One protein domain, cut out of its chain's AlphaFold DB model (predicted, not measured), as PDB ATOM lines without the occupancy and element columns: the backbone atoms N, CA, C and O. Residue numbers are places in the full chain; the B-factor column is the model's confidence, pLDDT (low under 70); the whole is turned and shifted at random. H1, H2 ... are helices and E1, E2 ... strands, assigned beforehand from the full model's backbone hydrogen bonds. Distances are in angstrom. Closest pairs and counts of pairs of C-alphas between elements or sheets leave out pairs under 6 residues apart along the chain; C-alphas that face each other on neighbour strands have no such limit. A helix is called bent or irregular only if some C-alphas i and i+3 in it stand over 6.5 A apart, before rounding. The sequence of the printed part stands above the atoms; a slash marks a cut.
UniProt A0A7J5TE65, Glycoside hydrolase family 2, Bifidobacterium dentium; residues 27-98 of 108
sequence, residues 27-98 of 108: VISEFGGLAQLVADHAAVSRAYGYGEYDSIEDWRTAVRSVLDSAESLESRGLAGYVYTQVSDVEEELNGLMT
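AT A GLANCE: This is residues 27 to 98 of the 108 residues of the protein "Glycoside hydrolase family 2" of Bifidobacterium dentium (UniProt A0A7J5TE65). A narrow ribbon of two parallel strands, E1 and E2, has one long helix, H1, running back over one face, while the unnamed stretches 33 to 55 and 85 to 98 lie toward the end of the rod where both strands finish. The printed part has 72 residues, with one named helix and two named strands in the order E1, H1, E2; the class is mixed, helices and strands, with under half of the residues in named elements. The whole is only just compact, close to loose, with a radius of gyration of the C-alphas of 13.2 A, and a rod in outline, spanning 42 by 20 by 18 A.

IN THESE COORDINATES: E1 is residues 27 to 32, 14.0 A long, beginning at C-alpha 27 at (-5.236, -52.569, -25.669). E2 is residues 78 to 84, 16.9 A long, ending at C-alpha 84 at (6.040, -46.627, -29.972). H1 is residues 56 to 76, 31.3 A long, beginning at C-alpha 56 at (18.056, -37.918, -21.632). H1 is irregular, but only just: C-alphas 72 and 75 are 6.7 A apart.

HOW THE PARTS SIT: E1 and E2 are parallel neighbours at 34 degrees, with N 82 and O 28 at 2.9 A and N 28 and O 80 at 3.1 A, within hydrogen-bond range. E1, H1 and E2 form a strand-helix-strand unit, two parallel neighbour strands joined through a helix, with a right-handed crossover. The closest C-alphas of H1 and E2, those of Ala 70 and Tyr 81, are 7.3 A apart. Those of E1 and H1, Gly 32 and Val 66, are 7.1 A apart. In H1, 13 of 17 O i to N i+4 pairs are within hydrogen-bond range.

THE WHOLE: The two farthest C-alphas, those of Ser 45 and Ser 75, are 42.3 A apart. The printed part has no cut. The link from E1 to H1 is long, 23 residues; that from H1 to E2 is tight, 1 residue. Mean pLDDT of the printed part is 90.5, with residues 47 to 52 under 70.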
ATOM      1  N   VAL A  27      -6.684 -52.726 -25.486       97.06
ATOM      2  CA  VAL A  27      -5.236 -52.569 -25.669       97.06
ATOM      3  C   VAL A  27      -4.970 -51.171 -26.205       97.06
ATOM      4  O   VAL A  27      -5.695 -50.697 -27.081       97.06
ATOM      5  N   ILE A  28      -3.923 -50.524 -25.696       97.31
ATOM      6  CA  ILE A  28      -3.370 -49.313 -26.307       97.31
ATOM      7  C   ILE A  28      -2.373 -49.772 -27.368       97.31
ATOM      8  O   ILE A  28      -1.262 -50.191 -27.050       97.31
ATOM      9  N   SER A  29      -2.796 -49.755 -28.631       95.75
ATOM     10  CA  SER A  29      -1.987 -50.261 -29.748       95.75
ATOM     11  C   SER A  29      -0.781 -49.384 -30.080       95.75
ATOM     12  O   SER A  29       0.112 -49.842 -30.781       95.75
ATOM     13  N   GLU A  30      -0.788 -48.136 -29.620       95.38
ATOM     14  CA  GLU A  30       0.288 -47.169 -29.785       95.38
ATOM     15  C   GLU A  30       0.112 -46.030 -28.772       95.38
ATOM     16  O   GLU A  30      -0.988 -45.500 -28.603       95.38
ATOM     17  N   PHE A  31       1.200 -45.666 -28.100       94.31
ATOM     18  CA  PHE A  31       1.345 -44.458 -27.293       94.31
ATOM     19  C   PHE A  31       2.834 -44.179 -27.060       94.31
ATOM     20  O   PHE A  31       3.685 -45.022 -27.340       94.31
ATOM     21  N   GLY A  32       3.144 -43.007 -26.513       90.44
ATOM     22  CA  GLY A  32       4.513 -42.521 -26.382       90.44
ATOM     23  C   GLY A  32       4.683 -41.270 -27.228       90.44
ATOM     24  O   GLY A  32       3.910 -40.326 -27.074       90.44
ATOM     25  N   GLY A  33       5.684 -41.255 -28.110       90.81
ATOM     26  CA  GLY A  33       5.934 -40.099 -28.981       90.81
ATOM     27  C   GLY A  33       6.755 -38.976 -28.339       90.81
ATOM     28  O   GLY A  33       6.811 -37.878 -28.880       90.81
ATOM     29  N   LEU A  34       7.386 -39.233 -27.192       92.31
ATOM     30  CA  LEU A  34       8.258 -38.267 -26.521       92.31
ATOM     31  C   LEU A  34       9.603 -38.204 -27.245       92.31
ATOM     32  O   LEU A  34      10.302 -39.214 -27.297       92.31
ATOM     33  N   ALA A  35       9.967 -37.048 -27.797       91.56
ATOM     34  CA  ALA A  35      11.146 -36.900 -28.645       91.56
ATOM     35  C   ALA A  35      12.382 -36.446 -27.856       91.56
ATOM     36  O   ALA A  35      12.327 -35.491 -27.084       91.56
ATOM     37  N   GLN A  36      13.527 -37.082 -28.092       92.25
ATOM     38  CA  GLN A  36      14.809 -36.627 -27.553       92.25
ATOM     39  C   GLN A  36      15.906 -36.841 -28.595       92.25
ATOM     40  O   GLN A  36      16.098 -37.951 -29.096       92.25
ATOM     41  N   LEU A  37      16.608 -35.752 -28.922       91.75
ATOM     42  CA  LEU A  37      17.722 -35.746 -29.863       91.75
ATOM     43  C   LEU A  37      19.030 -36.079 -29.142       91.75
ATOM     44  O   LEU A  37      19.506 -35.302 -28.314       91.75
ATOM     45  N   VAL A  38      19.663 -37.184 -29.520       92.19
ATOM     46  CA  VAL A  38      21.041 -37.485 -29.115       92.19
ATOM     47  C   VAL A  38      21.978 -37.075 -30.243       92.19
ATOM     48  O   VAL A  38      21.923 -37.641 -31.337       92.19
ATOM     49  N   ALA A  39      22.840 -36.090 -29.980       90.31
ATOM     50  CA  ALA A  39      23.868 -35.670 -30.929       90.31
ATOM     51  C   ALA A  39      24.751 -36.858 -31.353       90.31
ATOM     52  O   ALA A  39      24.961 -37.789 -30.577       90.31
ATOM     53  N   ASP A  40      25.223 -36.838 -32.601       92.56
ATOM     54  CA  ASP A  40      26.039 -37.888 -33.241       92.56
ATOM     55  C   ASP A  40      25.375 -39.275 -33.382       92.56
ATOM     56  O   ASP A  40      25.930 -40.169 -34.021       92.56
ATOM     57  N   HIS A  41      24.153 -39.437 -32.867       94.38
ATOM     58  CA  HIS A  41      23.369 -40.671 -32.915       94.38
ATOM     59  C   HIS A  41      21.999 -40.493 -33.599       94.38
ATOM     60  O   HIS A  41      21.116 -41.342 -33.455       94.38
ATOM     61  N   ALA A  42      21.819 -39.407 -34.354       92.44
ATOM     62  CA  ALA A  42      20.600 -39.079 -35.089       92.44
ATOM     63  C   ALA A  42      20.873 -38.916 -36.594       92.44
ATOM     64  O   ALA A  42      21.962 -38.507 -36.997       92.44
ATOM     65  N   ALA A  43      19.868 -39.199 -37.426       91.06
ATOM     66  CA  ALA A  43      19.925 -38.936 -38.870       91.06
ATOM     67  C   ALA A  43      19.832 -37.436 -39.206       91.06
ATOM     68  O   ALA A  43      20.211 -37.008 -40.298       91.06
ATOM     69  N   VAL A  44      19.346 -36.632 -38.258       86.62
ATOM     70  CA  VAL A  44      19.140 -35.190 -38.389       86.62
ATOM     71  C   VAL A  44      19.972 -34.409 -37.380       86.62
ATOM     72  O   VAL A  44      20.257 -34.872 -36.280       86.62
ATOM     73  N   SER A  45      20.340 -33.181 -37.747       79.75
ATOM     74  CA  SER A  45      21.110 -32.267 -36.893       79.75
ATOM     75  C   SER A  45      20.241 -31.356 -36.021       79.75
ATOM     76  O   SER A  45      20.766 -30.605 -35.199       79.75
ATOM     77  N   ARG A  46      18.918 -31.383 -36.215       71.56
ATOM     78  CA  ARG A  46      17.935 -30.623 -35.439       71.56
ATOM     79  C   ARG A  46      16.693 -31.475 -35.239       71.56
ATOM     80  O   ARG A  46      16.223 -32.084 -36.196       71.56
ATOM     81  N   ALA A  47      16.166 -31.479 -34.020       66.12
ATOM     82  CA  ALA A  47      14.828 -31.986 -33.774       66.12
ATOM     83  C   ALA A  47      13.812 -31.052 -34.450       66.12
ATOM     84  O   ALA A  47      13.970 -29.831 -34.445       66.12
ATOM     85  N   TYR A  48      12.803 -31.638 -35.086       57.91
ATOM     86  CA  TYR A  48      11.595 -30.943 -35.511       57.91
ATOM     87  C   TYR A  48      10.423 -31.703 -34.883       57.91
ATOM     88  O   TYR A  48      10.030 -32.751 -35.384       57.91
ATOM     89  N   GLY A  49       9.879 -31.227 -33.757       54.00
ATOM     90  CA  GLY A  49       8.786 -31.933 -33.081       54.00
ATOM     91  C   GLY A  49       8.218 -31.229 -31.847       54.00
ATOM     92  O   GLY A  49       8.740 -30.224 -31.379       54.00
ATOM     93  N   TYR A  50       7.106 -31.754 -31.327       46.22
ATOM     94  CA  TYR A  50       6.532 -31.352 -30.038       46.22
ATOM     95  C   TYR A  50       7.197 -32.151 -28.906       46.22
ATOM     96  O   TYR A  50       7.256 -33.374 -28.986       46.22
ATOM     97  N   GLY A  51       7.625 -31.478 -27.831       54.56
ATOM     98  CA  GLY A  51       8.139 -32.140 -26.622       54.56
ATOM     99  C   GLY A  51       9.618 -32.520 -26.691       54.56
ATOM    100  O   GLY A  51       9.964 -33.656 -26.388       54.56
ATOM    101  N   GLU A  52      10.469 -31.576 -27.099       68.06
ATOM    102  CA  GLU A  52      11.927 -31.711 -27.046       68.06
ATOM    103  C   GLU A  52      12.393 -31.659 -25.585       68.06
ATOM    104  O   GLU A  52      12.152 -30.676 -24.883       68.06
ATOM    105  N   TYR A  53      13.025 -32.732 -25.114       84.06
ATOM    106  CA  TYR A  53      13.659 -32.767 -23.797       84.06
ATOM    107  C   TYR A  53      15.125 -32.357 -23.916       84.06
ATOM    108  O   TYR A  53      15.860 -32.914 -24.733       84.06
ATOM    109  N   ASP A  54      15.555 -31.433 -23.056       79.88
ATOM    110  CA  ASP A  54      16.932 -30.921 -23.035       79.88
ATOM    111  C   ASP A  54      17.952 -31.982 -22.581       79.88
ATOM    112  O   ASP A  54      19.136 -31.895 -22.913       79.88
ATOM    113  N   SER A  55      17.505 -33.005 -21.843       90.19
ATOM    114  CA  SER A  55      18.344 -34.100 -21.351       90.19
ATOM    115  C   SER A  55      17.689 -35.475 -21.533       90.19
ATOM    116  O   SER A  55      16.461 -35.614 -21.561       90.19
ATOM    117  N   ILE A  56      18.520 -36.520 -21.628       92.62
ATOM    118  CA  ILE A  56      18.056 -37.918 -21.632       92.62
ATOM    119  C   ILE A  56      17.380 -38.248 -20.292       92.62
ATOM    120  O   ILE A  56      16.438 -39.034 -20.248       92.62
ATOM    121  N   GLU A  57      17.814 -37.629 -19.197       94.62
ATOM    122  CA  GLU A  57      17.268 -37.815 -17.853       94.62
ATOM    123  C   GLU A  57      15.821 -37.327 -17.745       94.62
ATOM    124  O   GLU A  57      14.960 -38.060 -17.243       94.62
ATOM    125  N   ASP A  58      15.537 -36.129 -18.259       93.75
ATOM    126  CA  ASP A  58      14.187 -35.561 -18.270       93.75
ATOM    127  C   ASP A  58      13.272 -36.366 -19.193       93.75
ATOM    128  O   ASP A  58      12.156 -36.728 -18.806       93.75
ATOM    129  N   TRP A  59      13.775 -36.736 -20.376       94.44
ATOM    130  CA  TRP A  59      13.060 -37.620 -21.295       94.44
ATOM    131  C   TRP A  59      12.722 -38.957 -20.631       94.44
ATOM    132  O   TRP A  59      11.567 -39.379 -20.629       94.44
ATOM    133  N   ARG A  60      13.697 -39.608 -19.987       95.56
ATOM    134  CA  ARG A  60      13.522 -40.906 -19.320       95.56
ATOM    135  C   ARG A  60      12.500 -40.817 -18.189       95.56
ATOM    136  O   ARG A  60      11.696 -41.731 -18.012       95.56
ATOM    137  N   THR A  61      12.511 -39.717 -17.440       95.75
ATOM    138  CA  THR A  61      11.523 -39.443 -16.388       95.75
ATOM    139  C   THR A  61      10.118 -39.318 -16.975       95.75
ATOM    140  O   THR A  61       9.179 -39.927 -16.462       95.75
ATOM    141  N   ALA A  62       9.969 -38.602 -18.087       94.44
ATOM    142  CA  ALA A  62       8.680 -38.451 -18.748       94.44
ATOM    143  C   ALA A  62       8.171 -39.751 -19.389       94.44
ATOM    144  O   ALA A  62       6.987 -40.065 -19.263       94.44
ATOM    145  N   VAL A  63       9.052 -40.547 -20.006       95.56
ATOM    146  CA  VAL A  63       8.697 -41.877 -20.525       95.56
ATOM    147  C   VAL A  63       8.161 -42.760 -19.403       95.56
ATOM    148  O   VAL A  63       7.086 -43.331 -19.560       95.56
ATOM    149  N   ARG A  64       8.843 -42.815 -18.250       96.38
ATOM    150  CA  ARG A  64       8.362 -43.566 -17.076       96.38
ATOM    151  C   ARG A  64       6.989 -43.087 -16.617       96.38
ATOM    152  O   ARG A  64       6.097 -43.903 -16.455       96.38
ATOM    153  N   SER A  65       6.783 -41.775 -16.530       96.69
ATOM    154  CA  SER A  65       5.489 -41.201 -16.141       96.69
ATOM    155  C   SER A  65       4.334 -41.618 -17.071       96.69
ATOM    156  O   SER A  65       3.217 -41.882 -16.616       96.69
ATOM    157  N   VAL A  66       4.593 -41.709 -18.378       95.69
ATOM    158  CA  VAL A  66       3.602 -42.161 -19.366       95.69
ATOM    159  C   VAL A  66       3.352 -43.671 -19.270       95.69
ATOM    160  O   VAL A  66       2.199 -44.091 -19.392       95.69
ATOM    161  N   LEU A  67       4.384 -44.478 -19.004       97.06
ATOM    162  CA  LEU A  67       4.228 -45.915 -18.735       97.06
ATOM    163  C   LEU A  67       3.397 -46.152 -17.465       97.06
ATOM    164  O   LEU A  67       2.411 -46.881 -17.528       97.06
ATOM    165  N   ASP A  68       3.699 -45.452 -16.367       97.81
ATOM    166  CA  ASP A  68       2.942 -45.528 -15.107       97.81
ATOM    167  C   ASP A  68       1.465 -45.147 -15.319       97.81
ATOM    168  O   ASP A  68       0.541 -45.778 -14.797       97.81
ATOM    169  N   SER A  69       1.219 -44.121 -16.141       96.88
ATOM    170  CA  SER A  69      -0.136 -43.702 -16.510       96.88
ATOM    171  C   SER A  69      -0.878 -44.792 -17.285       96.88
ATOM    172  O   SER A  69      -2.061 -45.017 -17.021       96.88
ATOM    173  N   ALA A  70      -0.207 -45.486 -18.210       96.94
ATOM    174  CA  ALA A  70      -0.791 -46.617 -18.924       96.94
ATOM    175  C   ALA A  70      -1.079 -47.785 -17.970       96.94
ATOM    176  O   ALA A  70      -2.194 -48.304 -17.979       96.94
ATOM    177  N   GLU A  71      -0.140 -48.144 -17.095       96.88
ATOM    178  CA  GLU A  71      -0.313 -49.217 -16.106       96.88
ATOM    179  C   GLU A  71      -1.497 -48.963 -15.166       96.88
ATOM    180  O   GLU A  71      -2.283 -49.871 -14.900       96.88
ATOM    181  N   SER A  72      -1.733 -47.710 -14.761       96.69
ATOM    182  CA  SER A  72      -2.883 -47.353 -13.913       96.69
ATOM    183  C   SER A  72      -4.256 -47.708 -14.521       96.69
ATOM    184  O   SER A  72      -5.254 -47.855 -13.802       96.69
ATOM    185  N   LEU A  73      -4.326 -47.877 -15.849       95.62
ATOM    186  CA  LEU A  73      -5.544 -48.246 -16.569       95.62
ATOM    187  C   LEU A  73      -5.862 -49.745 -16.504       95.62
ATOM    188  O   LEU A  73      -6.940 -50.133 -16.962       95.62
ATOM    189  N   GLU A  74      -4.996 -50.582 -15.924       94.94
ATOM    190  CA  GLU A  74      -5.262 -52.015 -15.716       94.94
ATOM    191  C   GLU A  74      -6.615 -52.222 -15.018       94.94
ATOM    192  O   GLU A  74      -7.485 -52.940 -15.515       94.94
ATOM    193  N   SER A  75      -6.865 -51.465 -13.943       91.88
ATOM    194  CA  SER A  75      -8.129 -51.478 -13.186       91.88
ATOM    195  C   SER A  75      -9.372 -51.116 -14.016       91.88
ATOM    196  O   SER A  75     -10.502 -51.408 -13.623       91.88
ATOM    197  N   ARG A  76      -9.177 -50.482 -15.177       91.62
ATOM    198  CA  ARG A  76     -10.230 -50.064 -16.113       91.62
ATOM    199  C   ARG A  76     -10.385 -51.022 -17.296       91.62
ATOM    200  O   ARG A  76     -11.206 -50.750 -18.171       91.62
ATOM    201  N   GLY A  77      -9.628 -52.120 -17.320       93.38
ATOM    202  CA  GLY A  77      -9.669 -53.144 -18.363       93.38
ATOM    203  C   GLY A  77      -8.522 -53.082 -19.372       93.38
ATOM    204  O   GLY A  77      -8.637 -53.711 -20.423       93.38
ATOM    205  N   LEU A  78      -7.435 -52.341 -19.113       95.38
ATOM    206  CA  LEU A  78      -6.268 -52.388 -19.996       95.38
ATOM    207  C   LEU A  78      -5.600 -53.767 -19.891       95.38
ATOM    208  O   LEU A  78      -5.108 -54.143 -18.835       95.38
ATOM    209  N   ALA A  79      -5.577 -54.505 -20.998       96.44
ATOM    210  CA  ALA A  79      -4.973 -55.833 -21.101       96.44
ATOM    211  C   ALA A  79      -3.531 -55.802 -21.636       96.44
ATOM    212  O   ALA A  79      -2.856 -56.828 -21.661       96.44
ATOM    213  N   GLY A  80      -3.069 -54.642 -22.103       97.00
ATOM    214  CA  GLY A  80      -1.710 -54.444 -22.595       97.00
ATOM    215  C   GLY A  80      -1.552 -53.126 -23.342       97.00
ATOM    216  O   GLY A  80      -2.534 -52.477 -23.715       97.00
ATOM    217  N   TYR A  81      -0.305 -52.737 -23.580       97.69
ATOM    218  CA  TYR A  81       0.043 -51.527 -24.314       97.69
ATOM    219  C   TYR A  81       1.285 -51.744 -25.187       97.69
ATOM    220  O   TYR A  81       2.107 -52.616 -24.912       97.69
ATOM    221  N   VAL A  82       1.426 -50.933 -26.235       97.31
ATOM    222  CA  VAL A  82       2.600 -50.907 -27.117       97.31
ATOM    223  C   VAL A  82       3.186 -49.503 -27.107       97.31
ATOM    224  O   VAL A  82       2.584 -48.573 -27.642       97.31
ATOM    225  N   TYR A  83       4.359 -49.348 -26.492       95.94
ATOM    226  CA  TYR A  83       5.109 -48.098 -26.567       95.94
ATOM    227  C   TYR A  83       5.740 -47.982 -27.955       95.94
ATOM    228  O   TYR A  83       6.536 -48.843 -28.344       95.94
ATOM    229  N   THR A  84       5.391 -46.935 -28.699       93.19
ATOM    230  CA  THR A  84       6.040 -46.627 -29.972       93.19
ATOM    231  C   THR A  84       7.093 -45.530 -29.741       93.19
ATOM    232  O   THR A  84       6.791 -44.437 -29.255       93.19
ATOM    233  N   GLN A  85       8.380 -45.784 -30.002       94.31
ATOM    234  CA  GLN A  85       8.960 -46.885 -30.794       94.31
ATOM    235  C   GLN A  85      10.276 -47.440 -30.230       94.31
ATOM    236  O   GLN A  85      10.825 -46.927 -29.261       94.31
ATOM    237  N   VAL A  86      10.787 -48.532 -30.816       96.62
ATOM    238  CA  VAL A  86      12.012 -49.203 -30.333       96.62
ATOM    239  C   VAL A  86      13.258 -48.348 -30.565       96.62
ATOM    240  O   VAL A  86      14.081 -48.221 -29.665       96.62
ATOM    241  N   SER A  87      13.407 -47.749 -31.746       97.06
ATOM    242  CA  SER A  87      14.564 -46.928 -32.124       97.06
ATOM    243  C   SER A  87      14.112 -45.688 -32.875       97.06
ATOM    244  O   SER A  87      13.067 -45.742 -33.514       97.06
ATOM    245  N   ASP A  88      14.917 -44.633 -32.863       95.19
ATOM    246  CA  ASP A  88      14.676 -43.477 -33.729       95.19
ATOM    247  C   ASP A  88      14.712 -43.892 -35.211       95.19
ATOM    248  O   ASP A  88      15.469 -44.792 -35.606       95.19
ATOM    249  N   VAL A  89      13.888 -43.244 -36.034       94.62
ATOM    250  CA  VAL A  89      13.771 -43.497 -37.477       94.62
ATOM    251  C   VAL A  89      13.686 -42.162 -38.209       94.62
ATOM    252  O   VAL A  89      12.693 -41.454 -38.107       94.62
ATOM    253  N   GLU A  90      14.719 -41.833 -38.984       93.19
ATOM    254  CA  GLU A  90      14.824 -40.581 -39.744       93.19
ATOM    255  C   GLU A  90      14.590 -39.343 -38.852       93.19
ATOM    256  O   GLU A  90      15.416 -39.044 -37.988       93.19
ATOM    257  N   GLU A  91      13.477 -38.633 -39.048       89.75
ATOM    258  CA  GLU A  91      13.096 -37.442 -38.279       89.75
ATOM    259  C   GLU A  91      12.333 -37.782 -36.981       89.75
ATOM    260  O   GLU A  91      12.091 -36.902 -36.156       89.75
ATOM    261  N   GLU A  92      11.963 -39.047 -36.766       91.94
ATOM    262  CA  GLU A  92      11.234 -39.505 -35.584       91.94
ATOM    263  C   GLU A  92      12.200 -39.871 -34.449       91.94
ATOM    264  O   GLU A  92      12.880 -40.898 -34.484       91.94
ATOM    265  N   LEU A  93      12.249 -39.015 -33.423       92.62
ATOM    266  CA  LEU A  93      13.225 -39.072 -32.324       92.62
ATOM    267  C   LEU A  93      12.654 -39.645 -31.008       92.62
ATOM    268  O   LEU A  93      13.179 -39.386 -29.922       92.62
ATOM    269  N   ASN A  94      11.540 -40.373 -31.086       93.38
ATOM    270  CA  ASN A  94      10.813 -40.963 -29.953       93.38
ATOM    271  C   ASN A  94      11.128 -42.447 -29.706       93.38
ATOM    272  O   ASN A  94      10.364 -43.146 -29.036       93.38
ATOM    273  N   GLY A  95      12.225 -42.956 -30.263       95.12
ATOM    274  CA  GLY A  95      12.699 -44.302 -29.986       95.12
ATOM    275  C   GLY A  95      13.179 -44.472 -28.551       95.12
ATOM    276  O   GLY A  95      13.674 -43.531 -27.939       95.12
ATOM    277  N   LEU A  96      13.110 -45.690 -28.014       96.69
ATOM    278  CA  LEU A  96      13.822 -46.046 -26.779       96.69
ATOM    279  C   LEU A  96      15.340 -46.134 -26.995       96.69
ATOM    280  O   LEU A  96      16.128 -45.940 -26.069       96.69
ATOM    281  N   MET A  97      15.752 -46.413 -28.228       97.50
ATOM    282  CA  MET A  97      17.136 -46.453 -28.682       97.50
ATOM    283  C   MET A  97      17.398 -45.357 -29.714       97.50
ATOM    284  O   MET A  97      16.482 -44.889 -30.387       97.50
ATOM    285  N   THR A  98      18.662 -44.982 -29.871       96.44
ATOM    286  CA  THR A  98      19.089 -44.049 -30.917       96.44
ATOM    287  C   THR A  98      18.928 -44.616 -32.328       96.44
ATOM    288  O   THR A  98      18.755 -45.826 -32.509       96.44
TER     289      THR A  98